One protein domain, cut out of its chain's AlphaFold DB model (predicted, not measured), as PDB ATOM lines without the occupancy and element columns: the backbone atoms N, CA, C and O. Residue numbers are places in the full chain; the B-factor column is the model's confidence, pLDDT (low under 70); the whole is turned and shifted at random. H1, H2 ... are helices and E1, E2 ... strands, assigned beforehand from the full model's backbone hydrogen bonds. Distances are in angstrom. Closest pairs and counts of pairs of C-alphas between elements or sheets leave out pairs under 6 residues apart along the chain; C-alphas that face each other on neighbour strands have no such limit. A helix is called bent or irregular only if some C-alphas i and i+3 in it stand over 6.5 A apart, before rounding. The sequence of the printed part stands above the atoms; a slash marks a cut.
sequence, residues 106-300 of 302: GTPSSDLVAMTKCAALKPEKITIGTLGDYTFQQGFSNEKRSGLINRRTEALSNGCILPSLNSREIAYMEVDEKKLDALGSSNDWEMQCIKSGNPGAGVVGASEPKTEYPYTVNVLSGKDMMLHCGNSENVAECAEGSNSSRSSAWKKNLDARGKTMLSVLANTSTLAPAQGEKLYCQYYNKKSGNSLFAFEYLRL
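This is residues 106 to 300 of the 302 residues of an uncharacterized protein of Kiloniella spongiae (UniProt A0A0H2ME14). Two strongly twisted antiparallel sheets sit next to each other along the longest axis, a larger one of four strands and a smaller one of three, and the long, bent E1-E2 hairpin of the larger sheet reaches to one end of that axis. H4 and the short H3 are together beside the larger sheet, and the small H2 and H1 graze the larger and the smaller sheet. The printed part has 195 residues, with four named helices and seven named strands in the order H1 E1 E2 E3 H2 E4 H3 H4 E5 E6 E7; the sheets run E2-E1-E3-E5 and E4-E6-E7, and the class is mixed, helices and strands. It is compact, with a radius of gyration of the C-alphas of 17.5 A and spans of 58 by 42 by 27 A.

In the larger sheet E2, residues 141 to 154, E1, residues 124 to 138, E3, residues 170 to 176, and E5, residues 259 to 265, follow each other side by side, antiparallel. E1 and E2 form a hairpin, with N 134 and O 145 2.8 A apart; E1 bends by 86 degrees at residue 132, E2 by 65 degrees at residue 145. Between E1 and E3, N 127 and O 172 are within hydrogen-bond range at 2.9 A, and between E3 and E5, N 173 and O 262 are within hydrogen-bond range at 2.9 A. H4, residues 243 to 256, is at the sheet's level, with a height over the sheet of 1.6 A. H3, residues 222 to 225, is also at the sheet's level, at 3.1 A; the closest C-alphas of H3 and E2 are those of Asp 224 and Gly 147, 3.8 A apart. H3 and H4 touch, the C-alphas of Gly 222 and Ser 247 3.9 A apart. H2, residues 177 to 183, only grazes this sheet with residues 177 to 180. In the other sheet E6, residues 277 to 285, is the inner strand between E4, residues 189 to 195, and E7, residues 291 to 299. N 192 and O 282 are 2.9 A apart, and in the hairpin of E6 and E7 N 281 and O 295 are 2.8 A apart. H1, residues 110 to 114, only grazes this sheet with residues 112 to 113. Each O i to N i+4 pair in H1, H2 and H4 is within hydrogen-bond range; H3 is too short for one.

H1 begins at C-alpha 110 (33.857, 15.100, 33.729). E1 is 33.2 A long and E2 34.2 A; E6 is 25.7 A and H4 20.0 A. E7 ends at C-alpha 299 (28.255, -4.215, 34.898).

The C-alphas of Phe 140 and Gly 200 are farthest apart, 58.7 A. The links E2 to E3, E4 to H3, H3 to H4 and E5 to E6 are long. The printed part has no cut; its mean pLDDT is 96.0, and no printed residue is under 70.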
ATOM      1  N   GLY A 106      37.865   3.610  35.413       89.50
ATOM      2  CA  GLY A 106      38.695   4.719  35.856       89.50
ATOM      3  C   GLY A 106      37.866   5.647  36.734       89.50
ATOM      4  O   GLY A 106      36.822   5.250  37.248       89.50
ATOM      5  N   THR A 107      38.306   6.892  36.891       90.62
ATOM      6  CA  THR A 107      37.428   7.932  37.448       90.62
ATOM      7  C   THR A 107      36.297   8.216  36.449       90.62
ATOM      8  O   THR A 107      36.579   8.233  35.246       90.62
ATOM      9  N   PRO A 108      35.042   8.428  36.897       94.56
ATOM     10  CA  PRO A 108      33.968   8.849  36.001       94.56
ATOM     11  C   PRO A 108      34.383  10.095  35.206       94.56
ATOM     12  O   PRO A 108      35.078  10.965  35.736       94.56
ATOM     13  N   SER A 109      33.981  10.184  33.936       94.00
ATOM     14  CA  SER A 109      34.335  11.341  33.105       94.00
ATOM     15  C   SER A 109      33.739  12.637  33.663       94.00
ATOM     16  O   SER A 109      32.723  12.619  34.362       94.00
ATOM     17  N   SER A 110      34.351  13.776  33.330       94.44
ATOM     18  CA  SER A 110      33.857  15.100  33.729       94.44
ATOM     19  C   SER A 110      32.405  15.327  33.320       94.44
ATOM     20  O   SER A 110      31.642  15.875  34.105       94.44
ATOM     21  N   ASP A 111      32.014  14.853  32.138       94.25
ATOM     22  CA  ASP A 111      30.657  15.012  31.610       94.25
ATOM     23  C   ASP A 111      29.641  14.226  32.444       94.25
ATOM     24  O   ASP A 111      28.559  14.727  32.740       94.25
ATOM     25  N   LEU A 112      30.007  13.014  32.889       95.06
ATOM     26  CA  LEU A 112      29.178  12.226  33.803       95.06
ATOM     27  C   LEU A 112      29.033  12.925  35.154       95.06
ATOM     28  O   LEU A 112      27.922  13.075  35.655       95.06
ATOM     29  N   VAL A 113      30.147  13.403  35.711       96.38
ATOM     30  CA  VAL A 113      30.158  14.115  36.994       96.38
ATOM     31  C   VAL A 113      29.363  15.421  36.926       96.38
ATOM     32  O   VAL A 113      28.643  15.737  37.869       96.38
ATOM     33  N   ALA A 114      29.441  16.165  35.821       95.44
ATOM     34  CA  ALA A 114      28.730  17.430  35.636       95.44
ATOM     35  C   ALA A 114      27.200  17.262  35.629       95.44
ATOM     36  O   ALA A 114      26.476  18.196  35.978       95.44
ATOM     37  N   MET A 115      26.694  16.069  35.294       94.00
ATOM     38  CA  MET A 115      25.266  15.750  35.400       94.00
ATOM     39  C   MET A 115      24.800  15.531  36.847       94.00
ATOM     40  O   MET A 115      23.596  15.524  37.107       94.00
ATOM     41  N   THR A 116      25.717  15.355  37.803       96.69
ATOM     42  CA  THR A 116      25.388  15.106  39.207       96.69
ATOM     43  C   THR A 116      25.449  16.383  40.034       96.69
ATOM     44  O   THR A 116      26.502  16.983  40.240       96.69
ATOM     45  N   LYS A 117      24.305  16.758  40.607       96.88
ATOM     46  CA  LYS A 117      24.215  17.834  41.600       96.88
ATOM     47  C   LYS A 117      24.329  17.242  42.995       96.88
ATOM     48  O   LYS A 117      23.411  16.568  43.445       96.88
ATOM     49  N   CYS A 118      25.437  17.476  43.687       96.81
ATOM     50  CA  CYS A 118      25.617  16.945  45.036       96.81
ATOM     51  C   CYS A 118      24.713  17.644  46.059       96.81
ATOM     52  O   CYS A 118      24.607  18.871  46.091       96.81
ATOM     53  N   ALA A 119      24.107  16.860  46.946       96.19
ATOM     54  CA  ALA A 119      23.467  17.372  48.147       96.19
ATOM     55  C   ALA A 119      24.511  17.978  49.104       96.19
ATOM     56  O   ALA A 119      25.695  17.642  49.071       96.19
ATOM     57  N   ALA A 120      24.064  18.860  50.002       93.56
ATOM     58  CA  ALA A 120      24.939  19.448  51.021       93.56
ATOM     59  C   ALA A 120      25.450  18.408  52.041       93.56
ATOM     60  O   ALA A 120      26.516  18.586  52.632       93.56
ATOM     61  N   LEU A 121      24.690  17.327  52.250       96.00
ATOM     62  CA  LEU A 121      25.097  16.191  53.069       96.00
ATOM     63  C   LEU A 121      26.094  15.327  52.294       96.00
ATOM     64  O   LEU A 121      25.774  14.838  51.215       96.00
ATOM     65  N   LYS A 122      27.278  15.114  52.873       95.25
ATOM     66  CA  LYS A 122      28.345  14.305  52.280       95.25
ATOM     67  C   LYS A 122      28.489  12.981  53.030       95.25
ATOM     68  O   LYS A 122      28.557  13.014  54.261       95.25
ATOM     69  N   PRO A 123      28.552  11.841  52.326       97.31
ATOM     70  CA  PRO A 123      28.952  10.582  52.935       97.31
ATOM     71  C   PRO A 123      30.388  10.620  53.474       97.31
ATOM     72  O   PRO A 123      31.250  11.347  52.983       97.31
ATOM     73  N   GLU A 124      30.646   9.819  54.495       97.31
ATOM     74  CA  GLU A 124      31.923   9.715  55.197       97.31
ATOM     75  C   GLU A 124      32.322   8.240  55.352       97.31
ATOM     76  O   GLU A 124      31.507   7.337  55.152       97.31
ATOM     77  N   LYS A 125      33.588   7.993  55.720       96.56
ATOM     78  CA  LYS A 125      34.149   6.649  55.956       96.56
ATOM     79  C   LYS A 125      33.837   5.650  54.835       96.56
ATOM     80  O   LYS A 125      33.309   4.561  55.072       96.56
ATOM     81  N   ILE A 126      34.179   6.028  53.606       98.19
ATOM     82  CA  ILE A 126      33.930   5.180  52.443       98.19
ATOM     83  C   ILE A 126      34.819   3.944  52.533       98.19
ATOM     84  O   ILE A 126      36.043   4.050  52.606       98.19
ATOM     85  N   THR A 127      34.192   2.775  52.535       98.25
ATOM     86  CA  THR A 127      34.879   1.483  52.508       98.25
ATOM     87  C   THR A 127      34.361   0.691  51.324       98.25
ATOM     88  O   THR A 127      33.159   0.469  51.219       98.25
ATOM     89  N   ILE A 128      35.250   0.244  50.445       98.50
ATOM     90  CA  ILE A 128      34.901  -0.673  49.362       98.50
ATOM     91  C   ILE A 128      35.416  -2.065  49.714       98.50
ATOM     92  O   ILE A 128      36.508  -2.205  50.256       98.50
ATOM     93  N   GLY A 129      34.623  -3.091  49.435       98.38
ATOM     94  CA  GLY A 129      35.022  -4.483  49.610       98.38
ATOM     95  C   GLY A 129      34.069  -5.424  48.891       98.38
ATOM     96  O   GLY A 129      33.262  -5.000  48.064       98.38
ATOM     97  N   THR A 130      34.127  -6.705  49.232       98.31
ATOM     98  CA  THR A 130      33.224  -7.728  48.690       98.31
ATOM     99  C   THR A 130      32.570  -8.512  49.819       98.31
ATOM    100  O   THR A 130      33.137  -8.657  50.902       98.31
ATOM    101  N   LEU A 131      31.350  -9.006  49.595       97.69
ATOM    102  CA  LEU A 131      30.785 -10.012  50.492       97.69
ATOM    103  C   LEU A 131      31.521 -11.327  50.264       97.69
ATOM    104  O   LEU A 131      31.568 -11.836  49.144       97.69
ATOM    105  N   GLY A 132      32.061 -11.882  51.337       97.81
ATOM    106  CA  GLY A 132      32.772 -13.142  51.285       97.81
ATOM    107  C   GLY A 132      32.945 -13.747  52.660       97.81
ATOM    108  O   GLY A 132      32.475 -13.215  53.672       97.81
ATOM    109  N   ASP A 133      33.599 -14.896  52.671       98.00
ATOM    110  CA  ASP A 133      33.855 -15.633  53.890       98.00
ATOM    111  C   ASP A 133      35.207 -15.253  54.495       98.00
ATOM    112  O   ASP A 133      36.182 -15.051  53.779       98.00
ATOM    113  N   TYR A 134      35.266 -15.242  55.819       97.62
ATOM    114  CA  TYR A 134      36.480 -15.099  56.611       97.62
ATOM    115  C   TYR A 134      36.513 -16.169  57.701       97.62
ATOM    116  O   TYR A 134      35.489 -16.784  58.035       97.62
ATOM    117  N   THR A 135      37.691 -16.375  58.280       97.44
ATOM    118  CA  THR A 135      37.886 -17.315  59.384       97.44
ATOM    119  C   THR A 135      38.237 -16.598  60.679       97.44
ATOM    120  O   THR A 135      38.670 -15.446  60.674       97.44
ATOM    121  N   PHE A 136      38.006 -17.262  61.807       95.62
ATOM    122  CA  PHE A 136      38.454 -16.823  63.127       95.62
ATOM    123  C   PHE A 136      38.664 -18.039  64.032       95.62
ATOM    124  O   PHE A 136      38.121 -19.116  63.782       95.62
ATOM    125  N   GLN A 137      39.462 -17.868  65.081       93.50
ATOM    126  CA  GLN A 137      39.733 -18.916  66.062       93.50
ATOM    127  C   GLN A 137      38.740 -18.839  67.221       93.50
ATOM    128  O   GLN A 137      38.558 -17.777  67.818       93.50
ATOM    129  N   GLN A 138      38.134 -19.971  67.568       88.56
ATOM    130  CA  GLN A 138      37.311 -20.122  68.763       88.56
ATOM    131  C   GLN A 138      37.836 -21.302  69.587       88.56
ATOM    132  O   GLN A 138      37.546 -22.467  69.318       88.56
ATOM    133  N   GLY A 139      38.658 -20.995  70.593       87.88
ATOM    134  CA  GLY A 139      39.461 -22.013  71.271       87.88
ATOM    135  C   GLY A 139      40.515 -22.578  70.316       87.88
ATOM    136  O   GLY A 139      41.334 -21.823  69.808       87.88
ATOM    137  N   PHE A 140      40.477 -23.891  70.072       89.62
ATOM    138  CA  PHE A 140      41.353 -24.569  69.102       89.62
ATOM    139  C   PHE A 140      40.698 -24.778  67.725       89.62
ATOM    140  O   PHE A 140      41.327 -25.338  66.825       89.62
ATOM    141  N   SER A 141      39.434 -24.378  67.564       92.12
ATOM    142  CA  SER A 141      38.676 -24.576  66.328       92.12
ATOM    143  C   SER A 141      38.789 -23.369  65.399       92.12
ATOM    144  O   SER A 141      38.636 -22.224  65.826       92.12
ATOM    145  N   ASN A 142      38.992 -23.641  64.108       94.44
ATOM    146  CA  ASN A 142      38.845 -22.653  63.042       94.44
ATOM    147  C   ASN A 142      37.384 -22.591  62.600       94.44
ATOM    148  O   ASN A 142      36.872 -23.538  62.006       94.44
ATOM    149  N   GLU A 143      36.748 -21.455  62.832       96.31
ATOM    150  CA  GLU A 143      35.372 -21.196  62.434       96.31
ATOM    151  C   GLU A 143      35.324 -20.338  61.169       96.31
ATOM    152  O   GLU A 143      36.245 -19.569  60.882       96.31
ATOM    153  N   LYS A 144      34.225 -20.446  60.416       96.88
ATOM    154  CA  LYS A 144      34.005 -19.712  59.163       96.88
ATOM    155  C   LYS A 144      32.699 -18.925  59.222       96.88
ATOM    156  O   LYS A 144      31.660 -19.456  59.608       96.88
ATOM    157  N   ARG A 145      32.736 -17.652  58.827       96.69
ATOM    158  CA  ARG A 145      31.559 -16.770  58.734       96.69
ATOM    159  C   ARG A 145      31.673 -15.850  57.529       96.69
ATOM    160  O   ARG A 145      32.750 -15.707  56.972       96.69
ATOM    161  N   SER A 146      30.574 -15.190  57.172       97.00
ATOM    162  CA  SER A 146      30.548 -14.193  56.103       97.00
ATOM    163  C   SER A 146      30.459 -12.761  56.627       97.00
ATOM    164  O   SER A 146      29.951 -12.504  57.729       97.00
ATOM    165  N   GLY A 147      30.980 -11.831  55.832       98.06
ATOM    166  CA  GLY A 147      30.901 -10.391  56.051       98.06
ATOM    167  C   GLY A 147      31.514  -9.611  54.890       98.06
ATOM    168  O   GLY A 147      31.810 -10.181  53.841       98.06
ATOM    169  N   LEU A 148      31.688  -8.302  55.070       98.50
ATOM    170  CA  LEU A 148      32.427  -7.473  54.123       98.50
ATOM    171  C   LEU A 148      33.929  -7.692  54.343       98.50
ATOM    172  O   LEU A 148      34.439  -7.372  55.422       98.50
ATOM    173  N   ILE A 149      34.611  -8.210  53.328       98.25
ATOM    174  CA  ILE A 149      36.033  -8.583  53.328       98.25
ATOM    175  C   ILE A 149      36.805  -7.792  52.260       98.25
ATOM    176  O   ILE A 149      36.194  -7.057  51.478       98.25
ATOM    177  N   ASN A 150      38.136  -7.934  52.223       97.31
ATOM    178  CA  ASN A 150      39.017  -7.232  51.276       97.31
ATOM    179  C   ASN A 150      38.793  -5.709  51.284       97.31
ATOM    180  O   ASN A 150      38.666  -5.066  50.240       97.31
ATOM    181  N   ARG A 151      38.665  -5.140  52.487       97.50
ATOM    182  CA  ARG A 151      38.268  -3.742  52.677       97.50
ATOM    183  C   ARG A 151      39.382  -2.791  52.251       97.50
ATOM    184  O   ARG A 151      40.500  -2.883  52.751       97.50
ATOM    185  N   ARG A 152      39.037  -1.803  51.430       96.94
ATOM    186  CA  ARG A 152      39.856  -0.618  51.146       96.94
ATOM    187  C   ARG A 152      39.111   0.646  51.551       96.94
ATOM    188  O   ARG A 152      37.924   0.789  51.266       96.94
ATOM    189  N   THR A 153      39.805   1.537  52.252       97.12
ATOM    190  CA  THR A 153      39.269   2.863  52.585       97.12
ATOM    191  C   THR A 153      39.512   3.794  51.417       97.12
ATOM    192  O   THR A 153      40.605   3.811  50.859       97.12
ATOM    193  N   GLU A 154      38.503   4.578  51.075       96.44
ATOM    194  CA  GLU A 154      38.544   5.476  49.932       96.44
ATOM    195  C   GLU A 154      37.976   6.849  50.288       96.44
ATOM    196  O   GLU A 154      37.407   7.061  51.363       96.44
ATOM    197  N   ALA A 155      38.126   7.798  49.369       95.12
ATOM    198  CA  ALA A 155      37.617   9.152  49.519       95.12
ATOM    199  C   ALA A 155      36.588   9.488  48.437       95.12
ATOM    200  O   ALA A 155      36.620   8.966  47.323       95.12
ATOM    201  N   LEU A 156      35.685  10.410  48.771       95.19
ATOM    202  CA  LEU A 156      34.813  11.035  47.786       95.19
ATOM    203  C   LEU A 156      35.606  12.018  46.929       95.19
ATOM    204  O   LEU A 156      36.426  12.787  47.433       95.19
ATOM    205  N   SER A 157      35.264  12.069  45.649       94.38
ATOM    206  CA  SER A 157      35.633  13.163  44.755       94.38
ATOM    207  C   SER A 157      34.428  14.075  44.522       94.38
ATOM    208  O   SER A 157      33.279  13.662  44.681       94.38
ATOM    209  N   ASN A 158      34.677  15.350  44.212       90.75
ATOM    210  CA  ASN A 158      33.634  16.337  43.887       90.75
ATOM    211  C   ASN A 158      32.469  16.398  44.899       90.75
ATOM    212  O   ASN A 158      31.330  16.675  44.549       90.75
ATOM    213  N   GLY A 159      32.748  16.123  46.176       89.94
ATOM    214  CA  GLY A 159      31.788  16.212  47.278       89.94
ATOM    215  C   GLY A 159      30.828  15.029  47.443       89.94
ATOM    216  O   GLY A 159      30.427  14.791  48.579       89.94
ATOM    217  N   CYS A 160      30.484  14.289  46.383       96.88
ATOM    218  CA  CYS A 160      29.565  13.142  46.467       96.88
ATOM    219  C   CYS A 160      29.835  12.004  45.459       96.88
ATOM    220  O   CYS A 160      29.042  11.070  45.358       96.88
ATOM    221  N   ILE A 161      30.939  12.040  44.713       98.00
ATOM    222  CA  ILE A 161      31.267  10.996  43.736       98.00
ATOM    223  C   ILE A 161      32.137   9.933  44.405       98.00
ATOM    224  O   ILE A 161      33.276  10.206  44.797       98.00
ATOM    225  N   LEU A 162      31.598   8.726  44.549       97.88
ATOM    226  CA  LEU A 162      32.329   7.569  45.059       97.88
ATOM    227  C   LEU A 162      33.355   7.084  44.022       97.88
ATOM    228  O   LEU A 162      33.165   7.293  42.818       97.88
ATOM    229  N   PRO A 163      34.414   6.387  44.464       96.88
ATOM    230  CA  PRO A 163      35.277   5.649  43.555       96.88
ATOM    231  C   PRO A 163      34.476   4.637  42.737       96.88
ATOM    232  O   PRO A 163      33.497   4.061  43.220       96.88
ATOM    233  N   SER A 164      34.930   4.391  41.512       97.50
ATOM    234  CA  SER A 164      34.289   3.417  40.640       97.50
ATOM    235  C   SER A 164      34.388   1.997  41.197       97.50
ATOM    236  O   SER A 164      35.389   1.628  41.822       97.50
ATOM    237  N   LEU A 165      33.348   1.204  40.946       98.25
ATOM    238  CA  LEU A 165      33.201  -0.143  41.495       98.25
ATOM    239  C   LEU A 165      33.347  -1.201  40.402       98.25
ATOM    240  O   LEU A 165      32.673  -1.158  39.372       98.25
ATOM    241  N   ASN A 166      34.197  -2.193  40.639       97.19
ATOM    242  CA  ASN A 166      34.185  -3.424  39.865       97.19
ATOM    243  C   ASN A 166      32.899  -4.203  40.140       97.19
ATOM    244  O   ASN A 166      32.247  -4.034  41.172       97.19
ATOM    245  N   SER A 167      32.552  -5.098  39.220       95.81
ATOM    246  CA  SER A 167      31.409  -5.989  39.396       95.81
ATOM    247  C   SER A 167      31.502  -6.744  40.727       95.81
ATOM    248  O   SER A 167      32.550  -7.297  41.066       95.81
ATOM    249  N   ARG A 168      30.390  -6.775  41.467       96.88
ATOM    250  CA  ARG A 168      30.229  -7.357  42.812       96.88
ATOM    251  C   ARG A 168      30.975  -6.659  43.956       96.88
ATOM    252  O   ARG A 168      30.852  -7.114  45.094       96.88
ATOM    253  N   GLU A 169      31.694  -5.562  43.711       98.31
ATOM    254  CA  GLU A 169      32.155  -4.705  44.807       98.31
ATOM    255  C   GLU A 169      30.966  -3.997  45.469       98.31
ATOM    256  O   GLU A 169      29.949  -3.688  44.841       98.31
ATOM    257  N   ILE A 170      31.110  -3.742  46.764       98.69
ATOM    258  CA  ILE A 170      30.144  -3.022  47.581       98.69
ATOM    259  C   ILE A 170      30.827  -1.789  48.142       98.69
ATOM    260  O   ILE A 170      31.856  -1.906  48.807       98.69
ATOM    261  N   ALA A 171      30.228  -0.622  47.924       98.56
ATOM    262  CA  ALA A 171      30.610   0.595  48.623       98.56
ATOM    263  C   ALA A 171      29.753   0.742  49.878       98.56
ATOM    264  O   ALA A 171      28.537   0.898  49.789       98.56
ATOM    265  N   TYR A 172      30.396   0.704  51.037       98.62
ATOM    266  CA  TYR A 172      29.860   1.105  52.329       98.62
ATOM    267  C   TYR A 172      30.182   2.577  52.590       98.62
ATOM    268  O   TYR A 172      31.279   3.045  52.280       98.62
ATOM    269  N   MET A 173      29.246   3.292  53.207       98.44
ATOM    270  CA  MET A 173      29.448   4.666  53.652       98.44
ATOM    271  C   MET A 173      28.601   4.988  54.880       98.44
ATOM    272  O   MET A 173      27.528   4.421  55.094       98.44
ATOM    273  N   GLU A 174      29.073   5.947  55.664       98.25
ATOM    274  CA  GLU A 174      28.349   6.523  56.790       98.25
ATOM    275  C   GLU A 174      27.778   7.885  56.419       98.25
ATOM    276  O   GLU A 174      28.414   8.675  55.725       98.25
ATOM    277  N   VAL A 175      26.593   8.194  56.929       97.88
ATOM    278  CA  VAL A 175      25.954   9.502  56.764       97.88
ATOM    279  C   VAL A 175      25.401   9.975  58.100       97.88
ATOM    280  O   VAL A 175      25.033   9.170  58.951       97.88
ATOM    281  N   ASP A 176      25.390  11.289  58.310       98.25
ATOM    282  CA  ASP A 176      24.747  11.893  59.480       98.25
ATOM    283  C   ASP A 176      23.237  11.630  59.421       98.25
ATOM    284  O   ASP A 176      22.571  12.044  58.470       98.25
ATOM    285  N   GLU A 177      22.720  10.908  60.416       97.50
ATOM    286  CA  GLU A 177      21.338  10.417  60.421       97.50
ATOM    287  C   GLU A 177      20.341  11.579  60.473       97.50
ATOM    288  O   GLU A 177      19.442  11.672  59.643       97.50
ATOM    289  N   LYS A 178      20.569  12.549  61.367       97.50
ATOM    290  CA  LYS A 178      19.672  13.700  61.536       97.50
ATOM    291  C   LYS A 178      19.620  14.571  60.287       97.50
ATOM    292  O   LYS A 178      18.556  15.069  59.924       97.50
ATOM    293  N   LYS A 179      20.766  14.788  59.634       97.75
ATOM    294  CA  LYS A 179      20.822  15.556  58.384       97.75
ATOM    295  C   LYS A 179      20.180  14.798  57.231       97.75
ATOM    296  O   LYS A 179      19.557  15.441  56.393       97.75
ATOM    297  N   LEU A 180      20.322  13.474  57.175       96.88
ATOM    298  CA  LEU A 180      19.653  12.664  56.159       96.88
ATOM    299  C   LEU A 180      18.131  12.752  56.317       96.88
ATOM    300  O   LEU A 180      17.445  13.074  55.349       96.88
ATOM    301  N   ASP A 181      17.627  12.561  57.537       96.19
ATOM    302  CA  ASP A 181      16.196  12.629  57.847       96.19
ATOM    303  C   ASP A 181      15.603  14.009  57.527       96.19
ATOM    304  O   ASP A 181      14.497  14.116  56.993       96.19
ATOM    305  N   ALA A 182      16.359  15.081  57.785       96.38
ATOM    306  CA  ALA A 182      15.956  16.448  57.460       96.38
ATOM    307  C   ALA A 182      15.829  16.710  55.946       96.38
ATOM    308  O   ALA A 182      15.111  17.627  55.542       96.38
ATOM    309  N   LEU A 183      16.509  15.927  55.101       94.81
ATOM    310  CA  LEU A 183      16.420  16.032  53.641       94.81
ATOM    311  C   LEU A 183      15.239  15.243  53.053       94.81
ATOM    312  O   LEU A 183      14.864  15.472  51.900       94.81
ATOM    313  N   GLY A 184      14.636  14.335  53.820       92.94
ATOM    314  CA  GLY A 184      13.443  13.597  53.417       92.94
ATOM    315  C   GLY A 184      13.417  12.159  53.919       92.94
ATOM    316  O   GLY A 184      14.397  11.623  54.427       92.94
ATOM    317  N   SER A 185      12.269  11.516  53.723       92.06
ATOM    318  CA  SER A 185      12.069  10.103  54.057       92.06
ATOM    319  C   SER A 185      12.735   9.184  53.033       92.06
ATOM    320  O   SER A 185      13.014   9.601  51.912       92.06
ATOM    321  N   SER A 186      12.896   7.898  53.349       88.44
ATOM    322  CA  SER A 186      13.409   6.892  52.401       88.44
ATOM    323  C   SER A 186      12.658   6.858  51.062       88.44
ATOM    324  O   SER A 186      13.263   6.589  50.029       88.44
ATOM    325  N   ASN A 187      11.363   7.191  51.054       92.75
ATOM    326  CA  ASN A 187      10.537   7.256  49.845       92.75
ATOM    327  C   ASN A 187      10.854   8.455  48.946       92.75
ATOM    328  O   ASN A 187      10.414   8.479  47.795       92.75
ATOM    329  N   ASP A 188      11.573   9.454  49.453       96.25
ATOM    330  CA  ASP A 188      11.998  10.624  48.688       96.25
ATOM    331  C   ASP A 188      13.272  10.355  47.892       96.25
ATOM    332  O   ASP A 188      13.580  11.110  46.976       96.25
ATOM    333  N   TRP A 189      13.976   9.268  48.194       96.81
ATOM    334  CA  TRP A 189      15.233   8.911  47.562       96.81
ATOM    335  C   TRP A 189      15.059   7.768  46.566       96.81
ATOM    336  O   TRP A 189      14.269   6.847  46.774       96.81
ATOM    337  N   GLU A 190      15.808   7.814  45.472       96.62
ATOM    338  CA  GLU A 190      15.779   6.787  44.439       96.62
ATOM    339  C   GLU A 190      17.166   6.589  43.831       96.62
ATOM    340  O   GLU A 190      17.942   7.533  43.688       96.62
ATOM    341  N   MET A 191      17.474   5.342  43.476       97.50
ATOM    342  CA  MET A 191      18.646   5.023  42.674       97.50
ATOM    343  C   MET A 191      18.281   5.099  41.192       97.50
ATOM    344  O   MET A 191      17.295   4.504  40.757       97.50
ATOM    345  N   GLN A 192      19.092   5.804  40.417       96.56
ATOM    346  CA  GLN A 192      18.916   5.966  38.982       96.56
ATOM    347  C   GLN A 192      20.249   5.748  38.284       96.56
ATOM    348  O   GLN A 192      21.257   6.306  38.704       96.56
ATOM    349  N   CYS A 193      20.238   4.969  37.206       97.75
ATOM    350  CA  CYS A 193      21.429   4.669  36.426       97.75
ATOM    351  C   CYS A 193      21.230   5.018  34.953       97.75
ATOM    352  O   CYS A 193      20.124   4.893  34.424       97.75
ATOM    353  N   ILE A 194      22.316   5.400  34.293       97.12
ATOM    354  CA  ILE A 194      22.428   5.603  32.847       97.12
ATOM    355  C   ILE A 194      23.607   4.785  32.319       97.12
ATOM    356  O   ILE A 194      24.525   4.444  33.069       97.12
ATOM    357  N   LYS A 195      23.614   4.483  31.020       96.06
ATOM    358  CA  LYS A 195      24.779   3.860  30.380       96.06
ATOM    359  C   LYS A 195      25.881   4.904  30.240       96.06
ATOM    360  O   LYS A 195      25.692   5.889  29.534       96.06
ATOM    361  N   SER A 196      27.042   4.684  30.852       96.38
ATOM    362  CA  SER A 196      28.143   5.658  30.828       96.38
ATOM    363  C   SER A 196      28.629   5.975  29.414       96.38
ATOM    364  O   SER A 196      28.986   7.109  29.122       96.38
ATOM    365  N   GLY A 197      28.645   4.973  28.528       92.38
ATOM    366  CA  GLY A 197      29.069   5.142  27.133       92.38
ATOM    367  C   GLY A 197      28.038   5.845  26.242       92.38
ATOM    368  O   GLY A 197      28.367   6.223  25.124       92.38
ATOM    369  N   ASN A 198      26.798   6.008  26.712       93.19
ATOM    370  CA  ASN A 198      25.743   6.731  26.005       93.19
ATOM    371  C   ASN A 198      24.731   7.313  27.014       93.19
ATOM    372  O   ASN A 198      23.617   6.794  27.140       93.19
ATOM    373  N   PRO A 199      25.102   8.376  27.754       92.38
ATOM    374  CA  PRO A 199      24.252   8.936  28.805       92.38
ATOM    375  C   PRO A 199      22.928   9.505  28.264       92.38
ATOM    376  O   PRO A 199      21.926   9.526  28.975       92.38
ATOM    377  N   GLY A 200      22.892   9.901  26.985       91.00
ATOM    378  CA  GLY A 200      21.694  10.396  26.301       91.00
ATOM    379  C   GLY A 200      20.645   9.326  25.975       91.00
ATOM    380  O   GLY A 200      19.526   9.678  25.613       91.00
ATOM    381  N   ALA A 201      20.957   8.032  26.137       90.75
ATOM    382  CA  ALA A 201      20.003   6.936  25.932       90.75
ATOM    383  C   ALA A 201      18.865   6.907  26.971       90.75
ATOM    384  O   ALA A 201      17.899   6.161  26.814       90.75
ATOM    385  N   GLY A 202      18.975   7.717  28.025       91.44
ATOM    386  CA  GLY A 202      18.021   7.762  29.117       91.44
ATOM    387  C   GLY A 202      18.355   6.778  30.234       91.44
ATOM    388  O   GLY A 202      19.419   6.158  30.286       91.44
ATOM    389  N   VAL A 203      17.431   6.689  31.184       94.69
ATOM    390  CA  VAL A 203      17.620   5.931  32.420       94.69
ATOM    391  C   VAL A 203      17.429   4.444  32.154       94.69
ATOM    392  O   VAL A 203      16.439   4.041  31.552       94.69
ATOM    393  N   VAL A 204      18.347   3.615  32.649       94.88
ATOM    394  CA  VAL A 204      18.321   2.152  32.470       94.88
ATOM    395  C   VAL A 204      16.991   1.562  32.947       94.88
ATOM    396  O   VAL A 204      16.400   0.725  32.273       94.88
ATOM    397  N   GLY A 205      16.452   2.077  34.057       91.50
ATOM    398  CA  GLY A 205      15.169   1.648  34.616       91.50
ATOM    399  C   GLY A 205      13.928   1.919  33.758       91.50
ATOM    400  O   GLY A 205      12.852   1.459  34.127       91.50
ATOM    401  N   ALA A 206      14.042   2.661  32.650       91.75
ATOM    402  CA  ALA A 206      12.938   2.848  31.705       91.75
ATOM    403  C   ALA A 206      12.763   1.645  30.764       91.75
ATOM    404  O   ALA A 206      11.654   1.401  30.292       91.75
ATOM    405  N   SER A 207      13.841   0.904  30.494       91.38
ATOM    406  CA  SER A 207      13.855  -0.235  29.568       91.38
ATOM    407  C   SER A 207      14.197  -1.565  30.235       91.38
ATOM    408  O   SER A 207      13.890  -2.615  29.680       91.38
ATOM    409  N   GLU A 208      14.833  -1.540  31.407       93.62
ATOM    410  CA  GLU A 208      15.320  -2.731  32.101       93.62
ATOM    411  C   GLU A 208      14.701  -2.847  33.510       93.62
ATOM    412  O   GLU A 208      14.528  -1.833  34.200       93.62
ATOM    413  N   PRO A 209      14.366  -4.067  33.981       92.81
ATOM    414  CA  PRO A 209      13.853  -4.279  35.333       92.81
ATOM    415  C   PRO A 209      14.814  -3.783  36.421       92.81
ATOM    416  O   PRO A 209      16.033  -3.838  36.269       92.81
ATOM    417  N   LYS A 210      14.271  -3.379  37.580       90.88
ATOM    418  CA  LYS A 210      15.067  -2.887  38.726       90.88
ATOM    419  C   LYS A 210      16.121  -3.880  39.230       90.88
ATOM    420  O   LYS A 210      17.070  -3.464  39.872       90.88
ATOM    421  N   THR A 211      15.972  -5.171  38.948       90.56
ATOM    422  CA  THR A 211      16.935  -6.212  39.336       90.56
ATOM    423  C   THR A 211      18.249  -6.152  38.555       90.56
ATOM    424  O   THR A 211      19.249  -6.680  39.030       90.56
ATOM    425  N   GLU A 212      18.269  -5.492  37.394       94.00
ATOM    426  CA  GLU A 212      19.418  -5.459  36.476       94.00
ATOM    427  C   GLU A 212      20.430  -4.345  36.793       94.00
ATOM    428  O   GLU A 212      21.457  -4.211  36.126       94.00
ATOM    429  N   TYR A 213      20.160  -3.521  37.804       94.69
ATOM    430  CA  TYR A 213      21.050  -2.458  38.263       94.69
ATOM    431  C   TYR A 213      20.884  -2.248  39.777       94.69
ATOM    432  O   TYR A 213      19.953  -2.787  40.381       94.69
ATOM    433  N   PRO A 214      21.783  -1.505  40.442       95.44
ATOM    434  CA  PRO A 214      21.646  -1.221  41.861       95.44
ATOM    435  C   PRO A 214      20.361  -0.421  42.084       95.44
ATOM    436  O   PRO A 214      20.157   0.607  41.452       95.44
ATOM    437  N   TYR A 215      19.480  -0.881  42.972       92.62
ATOM    438  CA  TYR A 215      18.211  -0.195  43.260       92.62
ATOM    439  C   TYR A 215      17.966   0.031  44.757       92.62
ATOM    440  O   TYR A 215      16.988   0.675  45.134       92.62
ATOM    441  N   THR A 216      18.855  -0.482  45.613       93.69
ATOM    442  CA  THR A 216      18.801  -0.328  47.071       93.69
ATOM    443  C   THR A 216      20.126   0.197  47.613       93.69
ATOM    444  O   THR A 216      21.156   0.128  46.941       93.69
ATOM    445  N   VAL A 217      20.082   0.727  48.837       96.81
ATOM    446  CA  VAL A 217      21.242   1.291  49.548       96.81
ATOM    447  C   VAL A 217      21.467   0.631  50.914       96.81
ATOM    448  O   VAL A 217      22.079   1.208  51.806       96.81
ATOM    449  N   ASN A 218      20.955  -0.583  51.103       96.12
ATOM    450  CA  ASN A 218      21.004  -1.337  52.358       96.12
ATOM    451  C   ASN A 218      21.414  -2.799  52.122       96.12
ATOM    452  O   ASN A 218      20.861  -3.713  52.730       96.12
ATOM    453  N   VAL A 219      22.371  -3.014  51.215       97.00
ATOM    454  CA  VAL A 219      22.883  -4.352  50.868       97.00
ATOM    455  C   VAL A 219      23.582  -5.020  52.055       97.00
ATOM    456  O   VAL A 219      23.482  -6.231  52.237       97.00
ATOM    457  N   LEU A 220      24.289  -4.236  52.867       97.94
ATOM    458  CA  LEU A 220      24.985  -4.702  54.057       97.94
ATOM    459  C   LEU A 220      24.129  -4.527  55.308       97.94
ATOM    460  O   LEU A 220      23.397  -3.553  55.476       97.94
ATOM    461  N   SER A 221      24.319  -5.454  56.236       97.06
ATOM    462  CA  SER A 221      23.804  -5.402  57.597       97.06
ATOM    463  C   SER A 221      24.948  -5.237  58.603       97.06
ATOM    464  O   SER A 221      26.122  -5.423  58.280       97.06
ATOM    465  N   GLY A 222      24.628  -4.916  59.860       97.62
ATOM    466  CA  GLY A 222      25.661  -4.661  60.870       97.62
ATOM    467  C   GLY A 222      26.620  -5.837  61.104       97.62
ATOM    468  O   GLY A 222      27.807  -5.614  61.316       97.62
ATOM    469  N   LYS A 223      26.153  -7.089  60.981       97.44
ATOM    470  CA  LYS A 223      27.002  -8.294  61.073       97.44
ATOM    471  C   LYS A 223      28.048  -8.404  59.964       97.44
ATOM    472  O   LYS A 223      28.984  -9.184  60.137       97.44
ATOM    473  N   ASP A 224      27.848  -7.710  58.845       98.19
ATOM    474  CA  ASP A 224      28.764  -7.721  57.705       98.19
ATOM    475  C   ASP A 224      29.901  -6.721  57.927       98.19
ATOM    476  O   ASP A 224      31.032  -6.980  57.526       98.19
ATOM    477  N   MET A 225      29.619  -5.620  58.630       97.88
ATOM    478  CA  MET A 225      30.619  -4.620  59.013       97.88
ATOM    479  C   MET A 225      31.380  -5.021  60.275       97.88
ATOM    480  O   MET A 225      32.611  -4.978  60.291       97.88
ATOM    481  N   MET A 226      30.659  -5.478  61.296       97.69
ATOM    482  CA  MET A 226      31.214  -5.916  62.570       97.69
ATOM    483  C   MET A 226      31.544  -7.409  62.502       97.69
ATOM    484  O   MET A 226      30.691  -8.263  62.770       97.69
ATOM    485  N   LEU A 227      32.774  -7.727  62.092       97.69
ATOM    486  CA  LEU A 227      33.247  -9.111  62.002       97.69
ATOM    487  C   LEU A 227      33.462  -9.706  63.398       97.69
ATOM    488  O   LEU A 227      33.469  -8.996  64.403       97.69
ATOM    489  N   HIS A 228      33.624 -11.029  63.465       97.44
ATOM    490  CA  HIS A 228      34.051 -11.670  64.707       97.44
ATOM    491  C   HIS A 228      35.446 -11.177  65.111       97.44
ATOM    492  O   HIS A 228      36.275 -10.924  64.236       97.44
ATOM    493  N   CYS A 229      35.731 -11.034  66.404       96.06
ATOM    494  CA  CYS A 229      37.092 -10.699  66.817       96.06
ATOM    495  C   CYS A 229      38.045 -11.876  66.568       96.06
ATOM    496  O   CYS A 229      37.629 -13.036  66.557       96.06
ATOM    497  N   GLY A 230      39.304 -11.554  66.260       94.88
ATOM    498  CA  GLY A 230      40.271 -12.531  65.746       94.88
ATOM    499  C   GLY A 230      40.005 -12.967  64.299       94.88
ATOM    500  O   GLY A 230      40.425 -14.054  63.910       94.88
ATOM    501  N   ASN A 231      39.277 -12.159  63.517       96.94
ATOM    502  CA  ASN A 231      39.029 -12.435  62.102       96.94
ATOM    503  C   ASN A 231      40.314 -12.373  61.262       96.94
ATOM    504  O   ASN A 231      41.185 -11.539  61.501       96.94
ATOM    505  N   SER A 232      40.369 -13.201  60.218       97.12
ATOM    506  CA  SER A 232      41.460 -13.254  59.237       97.12
ATOM    507  C   SER A 232      41.636 -11.971  58.417       97.12
ATOM    508  O   SER A 232      42.698 -11.761  57.840       97.12
ATOM    509  N   GLU A 233      40.622 -11.102  58.384       97.06
ATOM    510  CA  GLU A 233      40.658  -9.817  57.674       97.06
ATOM    511  C   GLU A 233      41.391  -8.719  58.458       97.06
ATOM    512  O   GLU A 233      41.538  -7.603  57.962       97.06
ATOM    513  N   ASN A 234      41.837  -9.008  59.687       94.69
ATOM    514  CA  ASN A 234      42.501  -8.055  60.581       94.69
ATOM    515  C   ASN A 234      41.680  -6.775  60.829       94.69
ATOM    516  O   ASN A 234      42.222  -5.703  61.106       94.69
ATOM    517  N   VAL A 235      40.352  -6.879  60.752       95.00
ATOM    518  CA  VAL A 235      39.448  -5.771  61.061       95.00
ATOM    519  C   VAL A 235      39.408  -5.598  62.576       95.00
ATOM    520  O   VAL A 235      38.848  -6.437  63.286       95.00
ATOM    521  N   ALA A 236      39.992  -4.496  63.052       93.44
ATOM    522  CA  ALA A 236      40.079  -4.165  64.473       93.44
ATOM    523  C   ALA A 236      38.711  -3.850  65.102       93.44
ATOM    524  O   ALA A 236      38.462  -4.187  66.256       93.44
ATOM    525  N   GLU A 237      37.813  -3.213  64.346       94.38
ATOM    526  CA  GLU A 237      36.445  -2.951  64.791       94.38
ATOM    527  C   GLU A 237      35.595  -4.220  64.635       94.38
ATOM    528  O   GLU A 237      35.053  -4.522  63.570       94.38
ATOM    529  N   CYS A 238      35.542  -5.000  65.711       96.19
ATOM    530  CA  CYS A 238      34.943  -6.327  65.746       96.19
ATOM    531  C   CYS A 238      34.048  -6.512  66.977       96.19
ATOM    532  O   CYS A 238      34.104  -5.749  67.944       96.19
ATOM    533  N   ALA A 239      33.219  -7.555  66.950       97.31
ATOM    534  CA  ALA A 239      32.436  -7.968  68.105       97.31
ATOM    535  C   ALA A 239      32.292  -9.490  68.177       97.31
ATOM    536  O   ALA A 239      32.190 -10.187  67.166       97.31
ATOM    537  N   GLU A 240      32.227  -9.983  69.404       95.12
ATOM    538  CA  GLU A 240      31.998 -11.385  69.736       95.12
ATOM    539  C   GLU A 240      30.523 -11.798  69.576       95.12
ATOM    540  O   GLU A 240      29.605 -10.973  69.480       95.12
ATOM    541  N   GLY A 241      30.280 -13.108  69.608       93.75
ATOM    542  CA  GLY A 241      28.937 -13.678  69.728       93.75
ATOM    543  C   GLY A 241      28.216 -13.906  68.397       93.75
ATOM    544  O   GLY A 241      28.829 -14.174  67.362       93.75
ATOM    545  N   SER A 242      26.881 -13.889  68.428       95.19
ATOM    546  CA  SER A 242      26.029 -14.221  67.275       95.19
ATOM    547  C   SER A 242      25.986 -13.105  66.222       95.19
ATOM    548  O   SER A 242      26.329 -11.957  66.498       95.19
ATOM    549  N   ASN A 243      25.451 -13.402  65.035       96.12
ATOM    550  CA  ASN A 243      25.163 -12.382  64.020       96.12
ATOM    551  C   ASN A 243      24.300 -11.226  64.565       96.12
ATOM    552  O   ASN A 243      24.570 -10.067  64.265       96.12
ATOM    553  N   SER A 244      23.302 -11.520  65.405       97.25
ATOM    554  CA  SER A 244      22.459 -10.488  66.023       97.25
ATOM    555  C   SER A 244      23.247  -9.614  67.001       97.25
ATOM    556  O   SER A 244      23.067  -8.395  67.030       97.25
ATOM    557  N   SER A 245      24.146 -10.223  67.780       98.00
ATOM    558  CA  SER A 245      25.010  -9.524  68.739       98.00
ATOM    559  C   SER A 245      25.918  -8.527  68.021       98.00
ATOM    560  O   SER A 245      25.956  -7.354  68.386       98.00
ATOM    561  N   ARG A 246      26.566  -8.960  66.935       97.62
ATOM    562  CA  ARG A 246      27.447  -8.100  66.136       97.62
ATOM    563  C   ARG A 246      26.690  -6.999  65.399       97.62
ATOM    564  O   ARG A 246      27.126  -5.853  65.422       97.62
ATOM    565  N   SER A 247      25.528  -7.308  64.814       98.00
ATOM    566  CA  SER A 247      24.659  -6.283  64.218       98.00
ATOM    567  C   SER A 247      24.251  -5.217  65.234       98.00
ATOM    568  O   SER A 247      24.272  -4.029  64.921       98.00
ATOM    569  N   SER A 248      23.925  -5.630  66.461       98.31
ATOM    570  CA  SER A 248      23.550  -4.710  67.541       98.31
ATOM    571  C   SER A 248      24.735  -3.865  68.006       98.31
ATOM    572  O   SER A 248      24.576  -2.670  68.245       98.31
ATOM    573  N   ALA A 249      25.930  -4.457  68.095       98.44
ATOM    574  CA  ALA A 249      27.156  -3.735  68.419       98.44
ATOM    575  C   ALA A 249      27.477  -2.665  67.362       98.44
ATOM    576  O   ALA A 249      27.788  -1.530  67.717       98.44
ATOM    577  N   TRP A 250      27.318  -2.999  66.076       98.06
ATOM    578  CA  TRP A 250      27.490  -2.046  64.979       98.06
ATOM    579  C   TRP A 250      26.487  -0.903  65.038       98.06
ATOM    580  O   TRP A 250      26.873   0.261  64.991       98.06
ATOM    581  N   LYS A 251      25.202  -1.228  65.215       98.25
ATOM    582  CA  LYS A 251      24.160  -0.213  65.358       98.25
ATOM    583  C   LYS A 251      24.451   0.719  66.535       98.25
ATOM    584  O   LYS A 251      24.429   1.927  66.363       98.25
ATOM    585  N   LYS A 252      24.808   0.175  67.703       98.38
ATOM    586  CA  LYS A 252      25.160   0.982  68.881       98.38
ATOM    587  C   LYS A 252      26.342   1.919  68.608       98.38
ATOM    588  O   LYS A 252      26.334   3.050  69.082       98.38
ATOM    589  N   ASN A 253      27.350   1.457  67.868       97.50
ATOM    590  CA  ASN A 253      28.498   2.275  67.480       97.50
ATOM    591  C   ASN A 253      28.092   3.437  66.553       97.50
ATOM    592  O   ASN A 253      28.525   4.567  66.776       97.50
ATOM    593  N   LEU A 254      27.254   3.167  65.549       98.19
ATOM    594  CA  LEU A 254      26.734   4.182  64.632       98.19
ATOM    595  C   LEU A 254      25.839   5.198  65.354       98.19
ATOM    596  O   LEU A 254      26.100   6.400  65.274       98.19
ATOM    597  N   ASP A 255      24.870   4.721  66.141       98.25
ATOM    598  CA  ASP A 255      23.936   5.553  66.908       98.25
ATOM    599  C   ASP A 255      24.695   6.483  67.877       98.25
ATOM    600  O   ASP A 255      24.403   7.676  67.970       98.25
ATOM    601  N   ALA A 256      25.737   5.978  68.556       98.25
ATOM    602  CA  ALA A 256      26.576   6.778  69.454       98.25
ATOM    603  C   ALA A 256      27.320   7.920  68.739       98.25
ATOM    604  O   ALA A 256      27.676   8.916  69.367       98.25
ATOM    605  N   ARG A 257      27.550   7.785  67.430       97.88
ATOM    606  CA  ARG A 257      28.183   8.798  66.575       97.88
ATOM    607  C   ARG A 257      27.161   9.623  65.783       97.88
ATOM    608  O   ARG A 257      27.570  10.472  64.993       97.88
ATOM    609  N   GLY A 258      25.861   9.385  65.977       98.31
ATOM    610  CA  GLY A 258      24.784  10.023  65.214       98.31
ATOM    611  C   GLY A 258      24.832   9.693  63.720       98.31
ATOM    612  O   GLY A 258      24.502  10.540  62.886       98.31
ATOM    613  N   LYS A 259      25.326   8.502  63.373       98.44
ATOM    614  CA  LYS A 259      25.485   8.048  61.994       98.44
ATOM    615  C   LYS A 259      24.478   6.954  61.673       98.44
ATOM    616  O   LYS A 259      24.116   6.159  62.529       98.44
ATOM    617  N   THR A 260      24.132   6.853  60.401       97.88
ATOM    618  CA  THR A 260      23.538   5.654  59.814       97.88
ATOM    619  C   THR A 260      24.420   5.163  58.672       97.88
ATOM    620  O   THR A 260      25.279   5.899  58.177       97.88
ATOM    621  N   MET A 261      24.251   3.904  58.278       97.50
ATOM    622  CA  MET A 261      25.013   3.315  57.182       97.50
ATOM    623  C   MET A 261      24.183   3.186  55.915       97.50
ATOM    624  O   MET A 261      23.021   2.790  55.964       97.50
ATOM    625  N   LEU A 262      24.835   3.425  54.782       98.31
ATOM    626  CA  LEU A 262      24.341   3.092  53.455       98.31
ATOM    627  C   LEU A 262      25.343   2.159  52.773       98.31
ATOM    628  O   LEU A 262      26.543   2.181  53.053       98.31
ATOM    629  N   SER A 263      24.849   1.305  51.886       98.56
ATOM    630  CA  SER A 263      25.681   0.384  51.118       98.56
ATOM    631  C   SER A 263      25.068   0.040  49.771       98.56
ATOM    632  O   SER A 263      23.894  -0.316  49.695       98.56
ATOM    633  N   VAL A 264      25.870   0.108  48.714       98.31
ATOM    634  CA  VAL A 264      25.437  -0.176  47.342       98.31
ATOM    635  C   VAL A 264      26.315  -1.256  46.722       98.31
ATOM    636  O   VAL A 264      27.531  -1.233  46.886       98.31
ATOM    637  N   LEU A 265      25.688  -2.204  46.028       97.88
ATOM    638  CA  LEU A 265      26.349  -3.286  45.299       97.88
ATOM    639  C   LEU A 265      26.458  -2.923  43.822       97.88
ATOM    640  O   LEU A 265      25.474  -2.503  43.225       97.88
ATOM    641  N   ALA A 266      27.620  -3.147  43.219       97.62
ATOM    642  CA  ALA A 266      27.795  -3.158  41.773       97.62
ATOM    643  C   ALA A 266      27.218  -4.460  41.183       97.62
ATOM    644  O   ALA A 266      27.906  -5.480  41.101       97.62
ATOM    645  N   ASN A 267      25.930  -4.451  40.829       94.56
ATOM    646  CA  ASN A 267      25.207  -5.644  40.376       94.56
ATOM    647  C   ASN A 267      25.767  -6.228  39.065       94.56
ATOM    648  O   ASN A 267      26.076  -5.493  38.128       94.56
ATOM    649  N   THR A 268      25.785  -7.557  38.952       95.69
ATOM    650  CA  THR A 268      25.779  -8.228  37.643       95.69
ATOM    651  C   THR A 268      24.385  -8.138  37.017       95.69
ATOM    652  O   THR A 268      23.410  -7.808  37.692       95.69
ATOM    653  N   SER A 269      24.278  -8.411  35.720       95.88
ATOM    654  CA  SER A 269      23.004  -8.358  34.997       95.88
ATOM    655  C   SER A 269      22.935  -9.461  33.954       95.88
ATOM    656  O   SER A 269      23.933  -9.788  33.326       95.88
ATOM    657  N   THR A 270      21.756 -10.033  33.733       94.56
ATOM    658  CA  THR A 270      21.558 -10.989  32.628       94.56
ATOM    659  C   THR A 270      21.464 -10.290  31.270       94.56
ATOM    660  O   THR A 270      21.701 -10.916  30.236       94.56
ATOM    661  N   LEU A 271      21.171  -8.985  31.285       94.38
ATOM    662  CA  LEU A 271      21.013  -8.118  30.116       94.38
ATOM    663  C   LEU A 271      22.290  -7.352  29.745       94.38
ATOM    664  O   LEU A 271      22.310  -6.643  28.737       94.38
ATOM    665  N   ALA A 272      23.351  -7.470  30.545       94.12
ATOM    666  CA  ALA A 272      24.636  -6.880  30.204       94.12
ATOM    667  C   ALA A 272      25.209  -7.535  28.930       94.12
ATOM    668  O   ALA A 272      25.095  -8.753  28.763       94.12
ATOM    669  N   PRO A 273      25.869  -6.762  28.049       92.88
ATOM    670  CA  PRO A 273      26.638  -7.320  26.942       92.88
ATOM    671  C   PRO A 273      27.690  -8.323  27.433       92.88
ATOM    672  O   PRO A 273      28.186  -8.197  28.552       92.88
ATOM    673  N   ALA A 274      28.099  -9.263  26.577       91.56
ATOM    674  CA  ALA A 274      29.083 -10.295  26.930       91.56
ATOM    675  C   ALA A 274      30.422  -9.706  27.409       91.56
ATOM    676  O   ALA A 274      31.041 -10.207  28.343       91.56
ATOM    677  N   GLN A 275      30.854  -8.602  26.798       91.00
ATOM    678  CA  GLN A 275      32.048  -7.865  27.205       91.00
ATOM    679  C   GLN A 275      31.835  -7.004  28.463       91.00
ATOM    680  O   GLN A 275      32.796  -6.493  29.030       91.00
ATOM    681  N   GLY A 276      30.595  -6.842  28.918       94.81
ATOM    682  CA  GLY A 276      30.200  -5.912  29.967       94.81
ATOM    683  C   GLY A 276      29.951  -4.493  29.458       94.81
ATOM    684  O   GLY A 276      30.215  -4.142  28.308       94.81
ATOM    685  N   GLU A 277      29.430  -3.656  30.341       95.75
ATOM    686  CA  GLU A 277      29.218  -2.231  30.099       95.75
ATOM    687  C   GLU A 277      29.465  -1.434  31.382       95.75
ATOM    688  O   GLU A 277      29.500  -1.993  32.477       95.75
ATOM    689  N   LYS A 278      29.636  -0.118  31.262       97.62
ATOM    690  CA  LYS A 278      29.724   0.766  32.426       97.62
ATOM    691  C   LYS A 278      28.395   1.470  32.629       97.62
ATOM    692  O   LYS A 278      27.850   2.028  31.673       97.62
ATOM    693  N   LEU A 279      27.902   1.459  33.861       97.88
ATOM    694  CA  LEU A 279      26.767   2.280  34.259       97.88
ATOM    695  C   LEU A 279      27.234   3.375  35.208       97.88
ATOM    696  O   LEU A 279      28.044   3.126  36.099       97.88
ATOM    697  N   TYR A 280      26.664   4.561  35.043       98.19
ATOM    698  CA  TYR A 280      26.796   5.660  35.985       98.19
ATOM    699  C   TYR A 280      25.492   5.797  36.755       98.19
ATOM    700  O   TYR A 280      24.427   5.949  36.154       98.19
ATOM    701  N   CYS A 281      25.568   5.697  38.076       98.44
ATOM    702  CA  CYS A 281      24.419   5.647  38.963       98.44
ATOM    703  C   CYS A 281      24.479   6.763  39.997       98.44
ATOM    704  O   CYS A 281      25.551   7.112  40.485       98.44
ATOM    705  N   GLN A 282      23.315   7.267  40.387       98.12
ATOM    706  CA  GLN A 282      23.159   8.228  41.467       98.12
ATOM    707  C   GLN A 282      22.036   7.820  42.409       98.12
ATOM    708  O   GLN A 282      20.987   7.344  41.969       98.12
ATOM    709  N   TYR A 283      22.244   8.055  43.701       98.19
ATOM    710  CA  TYR A 283      21.198   7.983  44.708       98.19
ATOM    711  C   TYR A 283      20.735   9.399  45.033       98.19
ATOM    712  O   TYR A 283      21.428  10.149  45.728       98.19
ATOM    713  N   TYR A 284      19.588   9.781  44.476       97.62
ATOM    714  CA  TYR A 284      19.126  11.163  44.450       97.62
ATOM    715  C   TYR A 284      17.785  11.348  45.142       97.62
ATOM    716  O   TYR A 284      16.954  10.444  45.210       97.62
ATOM    717  N   ASN A 285      17.584  12.546  45.673       97.88
ATOM    718  CA  ASN A 285      16.338  12.958  46.287       97.88
ATOM    719  C   ASN A 285      15.406  13.508  45.203       97.88
ATOM    720  O   ASN A 285      15.672  14.556  44.616       97.88
ATOM    721  N   LYS A 286      14.282  12.835  44.960       96.56
ATOM    722  CA  LYS A 286      13.311  13.151  43.902       96.56
ATOM    723  C   LYS A 286      12.706  14.548  44.011       96.56
ATOM    724  O   LYS A 286      12.294  15.105  42.999       96.56
ATOM    725  N   LYS A 287      12.626  15.111  45.223       95.12
ATOM    726  CA  LYS A 287      12.066  16.453  45.448       95.12
ATOM    727  C   LYS A 287      13.048  17.548  45.042       95.12
ATOM    728  O   LYS A 287      12.641  18.521  44.418       95.12
ATOM    729  N   SER A 288      14.320  17.400  45.408       95.94
ATOM    730  CA  SER A 288      15.351  18.417  45.138       95.94
ATOM    731  C   SER A 288      16.121  18.197  43.835       95.94
ATOM    732  O   SER A 288      16.700  19.140  43.308       95.94
ATOM    733  N   GLY A 289      16.160  16.965  43.328       96.25
ATOM    734  CA  GLY A 289      17.031  16.561  42.225       96.25
ATOM    735  C   GLY A 289      18.505  16.399  42.617       96.25
ATOM    736  O   GLY A 289      19.323  16.130  41.743       96.25
ATOM    737  N   ASN A 290      18.856  16.557  43.900       97.44
ATOM    738  CA  ASN A 290      20.236  16.464  44.372       97.44
ATOM    739  C   ASN A 290      20.585  15.044  44.833       97.44
ATOM    740  O   ASN A 290      19.786  14.366  45.483       97.44
ATOM    741  N   SER A 291      21.812  14.634  44.550       98.12
ATOM    742  CA  SER A 291      22.362  13.309  44.819       98.12
ATOM    743  C   SER A 291      23.141  13.280  46.124       98.12
ATOM    744  O   SER A 291      24.010  14.117  46.360       98.12
ATOM    745  N   LEU A 292      22.847  12.296  46.974       98.12
ATOM    746  CA  LEU A 292      23.645  12.021  48.169       98.12
ATOM    747  C   LEU A 292      24.992  11.414  47.780       98.12
ATOM    748  O   LEU A 292      26.017  11.745  48.370       98.12
ATOM    749  N   PHE A 293      24.978  10.546  46.770       98.38
ATOM    750  CA  PHE A 293      26.177  10.048  46.120       98.38
ATOM    751  C   PHE A 293      25.906   9.626  44.675       98.38
ATOM    752  O   PHE A 293      24.766   9.330  44.306       98.38
ATOM    753  N   ALA A 294      26.970   9.555  43.881       98.44
ATOM    754  CA  ALA A 294      26.974   8.937  42.561       98.44
ATOM    755  C   ALA A 294      28.260   8.134  42.332       98.44
ATOM    756  O   ALA A 294      29.256   8.342  43.023       98.44
ATOM    757  N   PHE A 295      28.232   7.186  41.399       98.25
ATOM    758  CA  PHE A 295      29.339   6.272  41.123       98.25
ATOM    759  C   PHE A 295      29.228   5.672  39.722       98.25
ATOM    760  O   PHE A 295      28.129   5.461  39.213       98.25
ATOM    761  N   GLU A 296      30.367   5.366  39.103       98.38
ATOM    762  CA  GLU A 296      30.419   4.492  37.927       98.38
ATOM    763  C   GLU A 296      30.728   3.063  38.378       98.38
ATOM    764  O   GLU A 296      31.490   2.853  39.321       98.38
ATOM    765  N   TYR A 297      30.167   2.061  37.710       98.31
ATOM    766  CA  TYR A 297      30.557   0.680  37.954       98.31
ATOM    767  C   TYR A 297      30.576  -0.155  36.678       98.31
ATOM    768  O   TYR A 297      29.892   0.151  35.699       98.31
ATOM    769  N   LEU A 298      31.374  -1.224  36.697       97.81
ATOM    770  CA  LEU A 298      31.429  -2.207  35.620       97.81
ATOM    771  C   LEU A 298      30.331  -3.249  35.825       97.81
ATOM    772  O   LEU A 298      30.406  -4.075  36.737       97.81
ATOM    773  N   ARG A 299      29.326  -3.226  34.952       97.19
ATOM    774  CA  ARG A 299      28.255  -4.215  34.898       97.19
ATOM    775  C   ARG A 299      28.668  -5.359  33.980       97.19
ATOM    776  O   ARG A 299      28.792  -5.178  32.770       97.19
ATOM    777  N   LEU A 300      28.874  -6.537  34.564       96.00
ATOM    778  CA  LEU A 300      29.178  -7.768  33.832       96.00
ATOM    779  C   LEU A 300      27.947  -8.666  33.720       96.00
ATOM    780  O   LEU A 300      27.027  -8.575  34.542       96.00
TER     781      LEU A 300